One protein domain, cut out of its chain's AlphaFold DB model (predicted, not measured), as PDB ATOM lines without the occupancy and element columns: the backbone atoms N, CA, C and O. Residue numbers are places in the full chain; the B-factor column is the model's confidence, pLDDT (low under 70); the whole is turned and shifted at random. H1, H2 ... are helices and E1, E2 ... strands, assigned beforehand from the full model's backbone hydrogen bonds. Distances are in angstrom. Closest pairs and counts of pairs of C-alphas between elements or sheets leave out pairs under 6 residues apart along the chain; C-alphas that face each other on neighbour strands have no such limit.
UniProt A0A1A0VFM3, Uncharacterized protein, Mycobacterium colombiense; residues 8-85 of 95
ATOM      1  N   THR A   8     -20.732 -18.399  41.383       94.69
ATOM      2  CA  THR A   8     -19.762 -19.251  40.693       94.69
ATOM      3  C   THR A   8     -18.373 -18.617  40.767       94.69
ATOM      4  O   THR A   8     -18.173 -17.506  40.287       94.69
ATOM      5  N   LEU A   9     -17.393 -19.314  41.343       97.12
ATOM      6  CA  LEU A   9     -16.011 -18.838  41.445       97.12
ATOM      7  C   LEU A   9     -15.073 -19.778  40.688       97.12
ATOM      8  O   LEU A   9     -14.855 -20.914  41.109       97.12
ATOM      9  N   ALA A  10     -14.489 -19.304  39.590       97.19
ATOM     10  CA  ALA A  10     -13.457 -20.037  38.866       97.19
ATOM     11  C   ALA A  10     -12.128 -19.992  39.637       97.19
ATOM     12  O   ALA A  10     -11.593 -18.920  39.917       97.19
ATOM     13  N   LEU A  11     -11.573 -21.154  39.960       97.31
ATOM     14  CA  LEU A  11     -10.242 -21.283  40.539       97.31
ATOM     15  C   LEU A  11      -9.232 -21.428  39.403       97.31
ATOM     16  O   LEU A  11      -9.209 -22.442  38.699       97.31
ATOM     17  N   LEU A  12      -8.422 -20.393  39.207       97.44
ATOM     18  CA  LEU A  12      -7.477 -20.304  38.100       97.44
ATOM     19  C   LEU A  12      -6.083 -20.751  38.531       97.44
ATOM     20  O   LEU A  12      -5.646 -20.465  39.645       97.44
ATOM     21  N   CYS A  13      -5.349 -21.400  37.634       96.44
ATOM     22  CA  CYS A  13      -3.902 -21.516  37.778       96.44
ATOM     23  C   CYS A  13      -3.223 -20.174  37.427       96.44
ATOM     24  O   CYS A  13      -3.821 -19.357  36.722       96.44
ATOM     25  N   PRO A  14      -1.950 -19.945  37.807       96.94
ATOM     26  CA  PRO A  14      -1.211 -18.735  37.422       96.94
ATOM     27  C   PRO A  14      -1.079 -18.499  35.908       96.94
ATOM     28  O   PRO A  14      -0.742 -17.396  35.489       96.94
ATOM     29  N   ARG A  15      -1.334 -19.519  35.073       95.81
ATOM     30  CA  ARG A  15      -1.366 -19.404  33.602       95.81
ATOM     31  C   ARG A  15      -2.755 -19.062  33.044       95.81
ATOM     32  O   ARG A  15      -2.903 -18.957  31.835       95.81
ATOM     33  N   GLY A  16      -3.765 -18.902  33.901       95.19
ATOM     34  CA  GLY A  16      -5.132 -18.538  33.519       95.19
ATOM     35  C   GLY A  16      -6.055 -19.710  33.168       95.19
ATOM     36  O   GLY A  16      -7.213 -19.475  32.839       95.19
ATOM     37  N   HIS A  17      -5.597 -20.964  33.254       95.50
ATOM     38  CA  HIS A  17      -6.476 -22.123  33.069       95.50
ATOM     39  C   HIS A  17      -7.429 -22.285  34.254       95.50
ATOM     40  O   HIS A  17      -7.028 -22.093  35.404       95.50
ATOM     41  N   VAL A  18      -8.658 -22.723  33.990       95.25
ATOM     42  CA  VAL A  18      -9.622 -23.076  35.038       95.25
ATOM     43  C   VAL A  18      -9.279 -24.464  35.574       95.25
ATOM     44  O   VAL A  18      -9.472 -25.462  34.890       95.25
ATOM     45  N   ALA A  19      -8.764 -24.534  36.800       95.12
ATOM     46  CA  ALA A  19      -8.461 -25.804  37.458       95.12
ATOM     47  C   ALA A  19      -9.709 -26.420  38.115       95.12
ATOM     48  O   ALA A  19      -9.872 -27.639  38.150       95.12
ATOM     49  N   ALA A  20     -10.601 -25.576  38.634       95.69
ATOM     50  CA  ALA A  20     -11.881 -25.982  39.195       95.69
ATOM     51  C   ALA A  20     -12.850 -24.797  39.243       95.69
ATOM     52  O   ALA A  20     -12.446 -23.644  39.117       95.69
ATOM     53  N   THR A  21     -14.117 -25.082  39.515       96.38
ATOM     54  CA  THR A  21     -15.157 -24.076  39.725       96.38
ATOM     55  C   THR A  21     -15.886 -24.362  41.027       96.38
ATOM     56  O   THR A  21     -16.389 -25.469  41.216       96.38
ATOM     57  N   LEU A  22     -15.965 -23.373  41.917       96.75
ATOM     58  CA  LEU A  22     -16.840 -23.421  43.083       96.75
ATOM     59  C   LEU A  22     -18.225 -22.898  42.733       96.75
ATOM     60  O   LEU A  22     -18.352 -21.907  42.019       96.75
ATOM     61  N   ILE A  23     -19.249 -23.562  43.251       94.81
ATOM     62  CA  ILE A  23     -20.656 -23.258  43.008       94.81
ATOM     63  C   ILE A  23     -21.352 -23.199  44.363       94.81
ATOM     64  O   ILE A  23     -21.255 -24.134  45.155       94.81
ATOM     65  N   LYS A  24     -22.066 -22.113  44.647       93.56
ATOM     66  CA  LYS A  24     -22.885 -21.973  45.854       93.56
ATOM     67  C   LYS A  24     -24.261 -21.472  45.440       93.56
ATOM     68  O   LYS A  24     -24.351 -20.437  44.803       93.56
ATOM     69  N   GLN A  25     -25.311 -22.235  45.744       89.94
ATOM     70  CA  GLN A  25     -26.677 -21.963  45.262       89.94
ATOM     71  C   GLN A  25     -27.489 -21.007  46.140       89.94
ATOM     72  O   GLN A  25     -28.516 -20.502  45.700       89.94
ATOM     73  N   ALA A  26     -27.072 -20.808  47.390       86.44
ATOM     74  CA  ALA A  26     -27.579 -19.772  48.282       86.44
ATOM     75  C   ALA A  26     -26.613 -19.607  49.462       86.44
ATOM     76  O   ALA A  26     -25.835 -20.516  49.761       86.44
ATOM     77  N   ALA A  27     -26.705 -18.495  50.200       83.44
ATOM     78  CA  ALA A  27     -25.826 -18.196  51.338       83.44
ATOM     79  C   ALA A  27     -25.744 -19.328  52.386       83.44
ATOM     80  O   ALA A  27     -24.664 -19.609  52.910       83.44
ATOM     81  N   HIS A  28     -26.864 -20.013  52.649       84.44
ATOM     82  CA  HIS A  28     -26.960 -21.106  53.626       84.44
ATOM     83  C   HIS A  28     -26.730 -22.506  53.040       84.44
ATOM     84  O   HIS A  28     -26.665 -23.476  53.794       84.44
ATOM     85  N   GLN A  29     -26.636 -22.631  51.714       89.62
ATOM     86  CA  GLN A  29     -26.393 -23.917  51.068       89.62
ATOM     87  C   GLN A  29     -24.893 -24.249  51.070       89.62
ATOM     88  O   GLN A  29     -24.056 -23.338  51.078       89.62
ATOM     89  N   PRO A  30     -24.529 -25.543  51.062       91.31
ATOM     90  CA  PRO A  30     -23.145 -25.954  50.897       91.31
ATOM     91  C   PRO A  30     -22.543 -25.411  49.599       91.31
ATOM     92  O   PRO A  30     -23.222 -25.315  48.577       91.31
ATOM     93  N   THR A  31     -21.249 -25.105  49.632       95.38
ATOM     94  CA  THR A  31     -20.472 -24.876  48.415       95.38
ATOM     95  C   THR A  31     -20.076 -26.226  47.818       95.38
ATOM     96  O   THR A  31     -19.659 -27.139  48.532       95.38
ATOM     97  N   GLU A  32     -20.187 -26.352  46.506       96.25
ATOM     98  CA  GLU A  32     -19.705 -27.490  45.730       96.25
ATOM     99  C   GLU A  32     -18.470 -27.079  44.928       96.25
ATOM    100  O   GLU A  32     -18.365 -25.935  44.492       96.25
ATOM    101  N   ILE A  33     -17.550 -28.012  44.696       95.69
ATOM    102  CA  ILE A  33     -16.437 -27.854  43.762       95.69
ATOM    103  C   ILE A  33     -16.619 -28.808  42.583       95.69
ATOM    104  O   ILE A  33     -16.843 -30.004  42.756       95.69
ATOM    105  N   SER A  34     -16.521 -28.268  41.371       94.69
ATOM    106  CA  SER A  34     -16.548 -29.006  40.111       94.69
ATOM    107  C   SER A  34     -15.168 -28.933  39.473       94.69
ATOM    108  O   SER A  34     -14.662 -27.840  39.230       94.69
ATOM    109  N   ARG A  35     -14.563 -30.082  39.172       90.44
ATOM    110  CA  ARG A  35     -13.336 -30.162  38.364       90.44
ATOM    111  C   ARG A  35     -13.687 -30.694  36.975       90.44
ATOM    112  O   ARG A  35     -14.640 -31.468  36.893       90.44
ATOM    113  N   PRO A  36     -12.961 -30.321  35.907       79.94
ATOM    114  CA  PRO A  36     -13.248 -30.817  34.559       79.94
ATOM    115  C   PRO A  36     -13.309 -32.352  34.484       79.94
ATOM    116  O   PRO A  36     -14.230 -32.900  33.886       79.94
ATOM    117  N   GLU A  37     -12.381 -33.045  35.151       79.38
ATOM    118  CA  GLU A  37     -12.299 -34.511  35.142       79.38
ATOM    119  C   GLU A  37     -13.043 -35.242  36.280       79.38
ATOM    120  O   GLU A  37     -12.918 -36.461  36.395       79.38
ATOM    121  N   ALA A  38     -13.783 -34.548  37.155       81.25
ATOM    122  CA  ALA A  38     -14.381 -35.175  38.338       81.25
ATOM    123  C   ALA A  38     -15.840 -34.774  38.575       81.25
ATOM    124  O   ALA A  38     -16.282 -33.682  38.223       81.25
ATOM    125  N   ALA A  39     -16.582 -35.662  39.244       86.62
ATOM    126  CA  ALA A  39     -17.908 -35.340  39.750       86.62
ATOM    127  C   ALA A  39     -17.846 -34.156  40.727       86.62
ATOM    128  O   ALA A  39     -16.833 -33.941  41.403       86.62
ATOM    129  N   ARG A  40     -18.952 -33.412  40.820       92.44
ATOM    130  CA  ARG A  40     -19.100 -32.376  41.842       92.44
ATOM    131  C   ARG A  40     -18.999 -33.005  43.222       92.44
ATOM    132  O   ARG A  40     -19.610 -34.037  43.490       92.44
ATOM    133  N   GLU A  41     -18.233 -32.365  44.086       94.62
ATOM    134  CA  GLU A  41     -18.046 -32.782  45.469       94.62
ATOM    135  C   GLU A  41     -18.276 -31.591  46.400       94.62
ATOM    136  O   GLU A  41     -18.138 -30.431  46.005       94.62
ATOM    137  N   ARG A  42     -18.655 -31.865  47.649       95.31
ATOM    138  CA  ARG A  42     -18.836 -30.812  48.649       95.31
ATOM    139  C   ARG A  42     -17.487 -30.176  48.980       95.31
ATOM    140  O   ARG A  42     -16.490 -30.878  49.139       95.31
ATOM    141  N   TRP A  43     -17.480 -28.855  49.119       96.19
ATOM    142  CA  TRP A  43     -16.313 -28.071  49.498       96.19
ATOM    143  C   TRP A  43     -16.601 -27.221  50.755       96.19
ATOM    144  O   TRP A  43     -17.714 -26.709  50.906       96.19
ATOM    145  N   PRO A  44     -15.622 -27.035  51.659       95.62
ATOM    146  CA  PRO A  44     -14.300 -27.666  51.654       95.62
ATOM    147  C   PRO A  44     -14.369 -29.179  51.845       95.62
ATOM    148  O   PRO A  44     -15.281 -29.694  52.493       95.62
ATOM    149  N   ARG A  45     -13.420 -29.886  51.233       93.12
ATOM    150  CA  ARG A  45     -13.248 -31.334  51.408       93.12
ATOM    151  C   ARG A  45     -12.560 -31.594  52.746       93.12
ATOM    152  O   ARG A  45     -11.923 -30.700  53.288       93.12
ATOM    153  N   GLU A  46     -12.596 -32.830  53.237       89.62
ATOM    154  CA  GLU A  46     -11.941 -33.200  54.509       89.62
ATOM    155  C   GLU A  46     -10.437 -32.887  54.555       89.62
ATOM    156  O   GLU A  46      -9.893 -32.698  55.628       89.62
ATOM    157  N   ARG A  47      -9.774 -32.829  53.394       89.06
ATOM    158  CA  ARG A  47      -8.348 -32.478  53.255       89.06
ATOM    159  C   ARG A  47      -8.083 -30.994  52.987       89.06
ATOM    160  O   ARG A  47      -6.925 -30.603  52.843       89.06
ATOM    161  N   ASP A  48      -9.134 -30.204  52.781       91.38
ATOM    162  CA  ASP A  48      -9.027 -28.766  52.545       91.38
ATOM    163  C   ASP A  48      -9.024 -28.050  53.901       91.38
ATOM    164  O   ASP A  48      -9.982 -27.356  54.246       91.38
ATOM    165  N   ASP A  49      -7.943 -28.252  54.658       88.62
ATOM    166  CA  ASP A  49      -7.691 -27.599  55.945       88.62
ATOM    167  C   ASP A  49      -7.374 -26.106  55.701       88.62
ATOM    168  O   ASP A  49      -8.193 -25.344  55.179       88.62
ATOM    169  N   ASP A  50      -6.141 -25.673  55.968       94.62
ATOM    170  CA  ASP A  50      -5.693 -24.302  55.702       94.62
ATOM    171  C   ASP A  50      -5.625 -23.979  54.200       94.62
ATOM    172  O   ASP A  50      -5.767 -22.821  53.789       94.62
ATOM    173  N   TYR A  51      -5.434 -25.007  53.366       96.06
ATOM    174  CA  TYR A  51      -5.229 -24.869  51.927       96.06
ATOM    175  C   TYR A  51      -6.102 -25.821  51.121       96.06
ATOM    176  O   TYR A  51      -6.090 -27.033  51.328       96.06
ATOM    177  N   THR A  52      -6.752 -25.275  50.099       96.12
ATOM    178  CA  THR A  52      -7.383 -26.058  49.042       96.12
ATOM    179  C   THR A  52      -6.334 -26.393  47.992       96.12
ATOM    180  O   THR A  52      -5.783 -25.496  47.349       96.12
ATOM    181  N   ARG A  53      -6.057 -27.692  47.823       95.25
ATOM    182  CA  ARG A  53      -5.055 -28.203  46.872       95.25
ATOM    183  C   ARG A  53      -5.701 -28.935  45.701       95.25
ATOM    184  O   ARG A  53      -6.680 -29.668  45.876       95.25
ATOM    185  N   MET A  54      -5.150 -28.762  44.506       93.31
ATOM    186  CA  MET A  54      -5.587 -29.473  43.299       93.31
ATOM    187  C   MET A  54      -4.503 -29.477  42.226       93.31
ATOM    188  O   MET A  54      -3.539 -28.727  42.319       93.31
ATOM    189  N   HIS A  55      -4.691 -30.295  41.195       93.38
ATOM    190  CA  HIS A  55      -3.893 -30.219  39.977       93.38
ATOM    191  C   HIS A  55      -4.596 -29.370  38.926       93.38
ATOM    192  O   HIS A  55      -5.820 -29.415  38.807       93.38
ATOM    193  N   CYS A  56      -3.816 -28.661  38.120       94.44
ATOM    194  CA  CYS A  56      -4.279 -28.133  36.844       94.44
ATOM    195  C   CYS A  56      -3.943 -29.132  35.733       94.44
ATOM    196  O   CYS A  56      -2.780 -29.224  35.344       94.44
ATOM    197  N   GLN A  57      -4.942 -29.858  35.219       91.44
ATOM    198  CA  GLN A  57      -4.739 -30.813  34.113       91.44
ATOM    199  C   GLN A  57      -4.505 -30.136  32.760       91.44
ATOM    200  O   GLN A  57      -3.921 -30.737  31.867       91.44
ATOM    201  N   GLU A  58      -4.938 -28.883  32.612       92.06
ATOM    202  CA  GLU A  58      -4.727 -28.086  31.397       92.06
ATOM    203  C   GLU A  58      -3.266 -27.620  31.253       92.06
ATOM    204  O   GLU A  58      -2.819 -27.222  30.177       92.06
ATOM    205  N   CYS A  59      -2.486 -27.634  32.342       93.00
ATOM    206  CA  CYS A  59      -1.046 -27.415  32.256       93.00
ATOM    207  C   CYS A  59      -0.349 -28.654  31.674       93.00
ATOM    208  O   CYS A  59      -0.714 -29.787  31.976       93.00
ATOM    209  N   ASN A  60       0.702 -28.434  30.880       91.75
ATOM    210  CA  ASN A  60       1.565 -29.498  30.375       91.75
ATOM    211  C   ASN A  60       3.031 -29.238  30.792       91.75
ATOM    212  O   ASN A  60       3.638 -28.303  30.253       91.75
ATOM    213  N   PRO A  61       3.599 -30.018  31.735       91.06
ATOM    214  CA  PRO A  61       2.947 -31.093  32.503       91.06
ATOM    215  C   PRO A  61       1.889 -30.555  33.494       91.06
ATOM    216  O   PRO A  61       1.894 -29.355  33.775       91.06
ATOM    217  N   PRO A  62       0.988 -31.405  34.033       92.44
ATOM    218  CA  PRO A  62       0.045 -30.989  35.069       92.44
ATOM    219  C   PRO A  62       0.763 -30.448  36.308       92.44
ATOM    220  O   PRO A  62       1.690 -31.076  36.817       92.44
ATOM    221  N   GLU A  63       0.300 -29.307  36.816       95.38
ATOM    222  CA  GLU A  63       0.945 -28.581  37.920       95.38
ATOM    223  C   GLU A  63       0.100 -28.644  39.193       95.38
ATOM    224  O   GLU A  63      -1.134 -28.575  39.130       95.38
ATOM    225  N   TRP A  64       0.753 -28.723  40.353       95.75
ATOM    226  CA  TRP A  64       0.084 -28.607  41.647       95.75
ATOM    227  C   TRP A  64      -0.216 -27.148  41.984       95.75
ATOM    228  O   TRP A  64       0.608 -26.253  41.802       95.75
ATOM    229  N   LEU A  65      -1.417 -26.922  42.506       96.50
ATOM    230  CA  LEU A  65      -1.916 -25.623  42.917       96.50
ATOM    231  C   LEU A  65      -2.380 -25.651  44.366       96.50
ATOM    232  O   LEU A  65      -2.975 -26.635  44.822       96.50
ATOM    233  N   ALA A  66      -2.188 -24.529  45.051       97.00
ATOM    234  CA  ALA A  66      -2.719 -24.285  46.381       97.00
ATOM    235  C   ALA A  66      -3.259 -22.856  46.518       97.00
ATOM    236  O   ALA A  66      -2.724 -21.897  45.958       97.00
ATOM    237  N   GLY A  67      -4.316 -22.710  47.310       96.88
ATOM    238  CA  GLY A  67      -4.823 -21.419  47.769       96.88
ATOM    239  C   GLY A  67      -5.391 -21.547  49.176       96.88
ATOM    240  O   GLY A  67      -5.821 -22.632  49.566       96.88
ATOM    241  N   SER A  68      -5.369 -20.459  49.948       97.81
ATOM    242  CA  SER A  68      -5.937 -20.455  51.302       97.81
ATOM    243  C   SER A  68      -7.428 -20.782  51.244       97.81
ATOM    244  O   SER A  68      -8.193 -20.076  50.582       97.81
ATOM    245  N   THR A  69      -7.850 -21.831  51.955       97.25
ATOM    246  CA  THR A  69      -9.265 -22.231  52.030       97.25
ATOM    247  C   THR A  69     -10.122 -21.083  52.566       97.25
ATOM    248  O   THR A  69     -11.222 -20.846  52.069       97.25
ATOM    249  N   ALA A  70      -9.606 -20.326  53.540       97.00
ATOM    250  CA  ALA A  70     -10.292 -19.170  54.109       97.00
ATOM    251  C   ALA A  70     -10.491 -18.048  53.076       97.00
ATOM    252  O   ALA A  70     -11.614 -17.579  52.910       97.00
ATOM    253  N   ALA A  71      -9.445 -17.680  52.328       97.56
ATOM    254  CA  ALA A  71      -9.532 -16.625  51.314       97.56
ATOM    255  C   ALA A  71     -10.465 -17.003  50.150       97.56
ATOM    256  O   ALA A  71     -11.242 -16.183  49.665       97.56
ATOM    257  N   ILE A  72     -10.424 -18.268  49.720       97.44
ATOM    258  CA  ILE A  72     -11.330 -18.783  48.686       97.44
ATOM    259  C   ILE A  72     -12.783 -18.730  49.179       97.44
ATOM    260  O   ILE A  72     -13.663 -18.286  48.442       97.44
ATOM    261  N   ARG A  73     -13.035 -19.140  50.431       95.69
ATOM    262  CA  ARG A  73     -14.373 -19.098  51.037       95.69
ATOM    263  C   ARG A  73     -14.904 -17.674  51.096       95.69
ATOM    264  O   ARG A  73     -16.017 -17.434  50.642       95.69
ATOM    265  N   GLU A  74     -14.098 -16.752  51.610       95.19
ATOM    266  CA  GLU A  74     -14.451 -15.339  51.702       95.19
ATOM    267  C   GLU A  74     -14.857 -14.786  50.332       95.19
ATOM    268  O   GLU A  74     -15.884 -14.122  50.214       95.19
ATOM    269  N   LYS A  75     -14.120 -15.133  49.269       95.31
ATOM    270  CA  LYS A  75     -14.453 -14.679  47.917       95.31
ATOM    271  C   LYS A  75     -15.787 -15.239  47.406       95.31
ATOM    272  O   LYS A  75     -16.548 -14.496  46.790       95.31
ATOM    273  N   VAL A  76     -16.096 -16.515  47.658       93.56
ATOM    274  CA  VAL A  76     -17.408 -17.099  47.304       93.56
ATOM    275  C   VAL A  76     -18.539 -16.449  48.108       93.56
ATOM    276  O   VAL A  76     -19.599 -16.172  47.554       93.56
ATOM    277  N   ASP A  77     -18.318 -16.183  49.396       91.31
ATOM    278  CA  ASP A  77     -19.307 -15.558  50.283       91.31
ATOM    279  C   ASP A  77     -19.536 -14.069  49.972       91.31
ATOM    280  O   ASP A  77     -20.620 -13.540  50.213       91.31
ATOM    281  N   GLN A  78     -18.556 -13.388  49.383       90.88
ATOM    282  CA  GLN A  78     -18.762 -12.059  48.807       90.88
ATOM    283  C   GLN A  78     -19.665 -12.140  47.567       90.88
ATOM    284  O   GLN A  78     -20.673 -11.445  47.515       90.88
ATOM    285  N   LEU A  79     -19.367 -13.040  46.620       91.75
ATOM    286  CA  LEU A  79     -20.146 -13.200  45.379       91.75
ATOM    287  C   LEU A  79     -21.598 -13.636  45.626       91.75
ATOM    288  O   LEU A  79     -22.501 -13.213  44.920       91.75
ATOM    289  N   ILE A  80     -21.848 -14.488  46.625       89.44
ATOM    290  CA  ILE A  80     -23.214 -14.943  46.945       89.44
ATOM    291  C   ILE A  80     -24.087 -13.828  47.527       89.44
ATOM    292  O   ILE A  80     -25.312 -13.926  47.498       89.44
ATOM    293  N   SER A  81     -23.443 -12.816  48.109       85.69
ATOM    294  CA  SER A  81     -24.089 -11.697  48.791       85.69
ATOM    295  C   SER A  81     -24.213 -10.467  47.886       85.69
ATOM    296  O   SER A  81     -24.918  -9.527  48.246       85.69
ATOM    297  N   ASP A  82     -23.529 -10.461  46.740       79.94
ATOM    298  CA  ASP A  82     -23.586  -9.396  45.747       79.94
ATOM    299  C   ASP A  82     -24.744  -9.659  44.773       79.94
ATOM    300  O   ASP A  82     -24.793 -10.684  44.095       79.94
ATOM    301  N   GLU A  83     -25.705  -8.735  44.701       71.25
ATOM    302  CA  GLU A  83     -26.862  -8.866  43.805       71.25
ATOM    303  C   GLU A  83     -26.530  -8.549  42.333       71.25
ATOM    304  O   GLU A  83     -27.379  -8.723  41.455       71.25
ATOM    305  N   SER A  84     -25.319  -8.060  42.058       73.50
ATOM    306  CA  SER A  84     -24.853  -7.626  40.739       73.50
ATOM    307  C   SER A  84     -23.743  -8.506  40.155       73.50
ATOM    308  O   SER A  84     -23.687  -8.672  38.934       73.50
ATOM    309  N   GLU A  85     -22.905  -9.124  40.997       74.12
ATOM    310  CA  GLU A  85     -21.802 -10.001  40.585       74.12
ATOM    311  C   GLU A  85     -21.918 -11.420  41.161       74.12
ATOM    312  O   GLU A  85     -21.439 -11.745  42.243       74.12
TER     313      GLU A  85
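Overview. This is residues 8 to 85 of the 95 residues of an uncharacterized protein of Mycobacterium colombiense (UniProt A0A1A0VFM3). Picture a strongly twisted sheet of four strands, E1 to E4, with a two-stranded hairpin, E5 and E6, partly face to face with it as a small sandwich. The helix H1 follows E6 directly and runs slantwise over the E1 and E2 side of the four-stranded sheet. The printed part has 78 residues, with six named strands and then one named helix, in the order E1 E2 E3 E4 E5 E6 H1. The four-stranded sheet has the order E1 - E2 - E3 - E4, both sheets are antiparallel, and the class is mixed, helices and strands. The whole is compact, with a radius of gyration of the C-alphas of 12.4 A, and spans 38 by 28 by 22 A.

Arrangement. Begin at E1, residues 8 to 12, and go on through E2, residues 18 to 24, E3, residues 31 to 35, and E4, residues 38 to 43. They form a meander, each strand the antiparallel neighbour of the one before. Look for N 9 and O 22, 2.8 A apart, between E1 and E2; N 21 and O 34, 2.8 A, between E2 and E3; and N 41 and O 33, 3.0 A, between E3 and E4. E5, residues 51 to 56, and E6, residues 63 to 68, are an antiparallel hairpin, with N 65 and O 54 at 2.8 A. The two sheets make a sandwich, two sheets face to face, with best planes 13 degrees apart and the facing parts 10.2 A centre to centre. The closest C-alphas of E2 and E5, Ala 19 and Cys 56, are 4.8 A apart, while E3 and E5 are apart. H1, residues 69 to 81, is on the four-stranded sheet, making two layers, a helix on one face of a sheet, at a height over the sheet of 8.8 A. It lies over E2 and only just over E1, where 3 of its C-alphas fall, and stands at 50 degrees to E2 on the local plane, slantwise to the strands. The closest C-alphas of E1 and H1, Leu 9 and Val 76, are 6.3 A apart. In H1, 8 of 9 O i to N i+4 pairs are within hydrogen-bond range.

Along the chain. Find C-alpha 8 at (-19.762, -19.251, 40.693), where E1 begins its 12.6 A. E2 runs 17.1 A, E3 and E4 13.4 A each. Find C-alpha 51 at (-5.229, -24.869, 51.927), where E5 begins its 15.5 A; E6 runs 17.1 A. H1 runs 18.5 A to C-alpha 81 at (-24.089, -11.697, 48.791).

Size, cuts and confidence. The two C-alphas farthest apart, those of Pro 61 and Glu 83, are 38.9 A apart. The printed part has no cut and no long link. Its mean pLDDT is 92.2, and no printed residue is under 70.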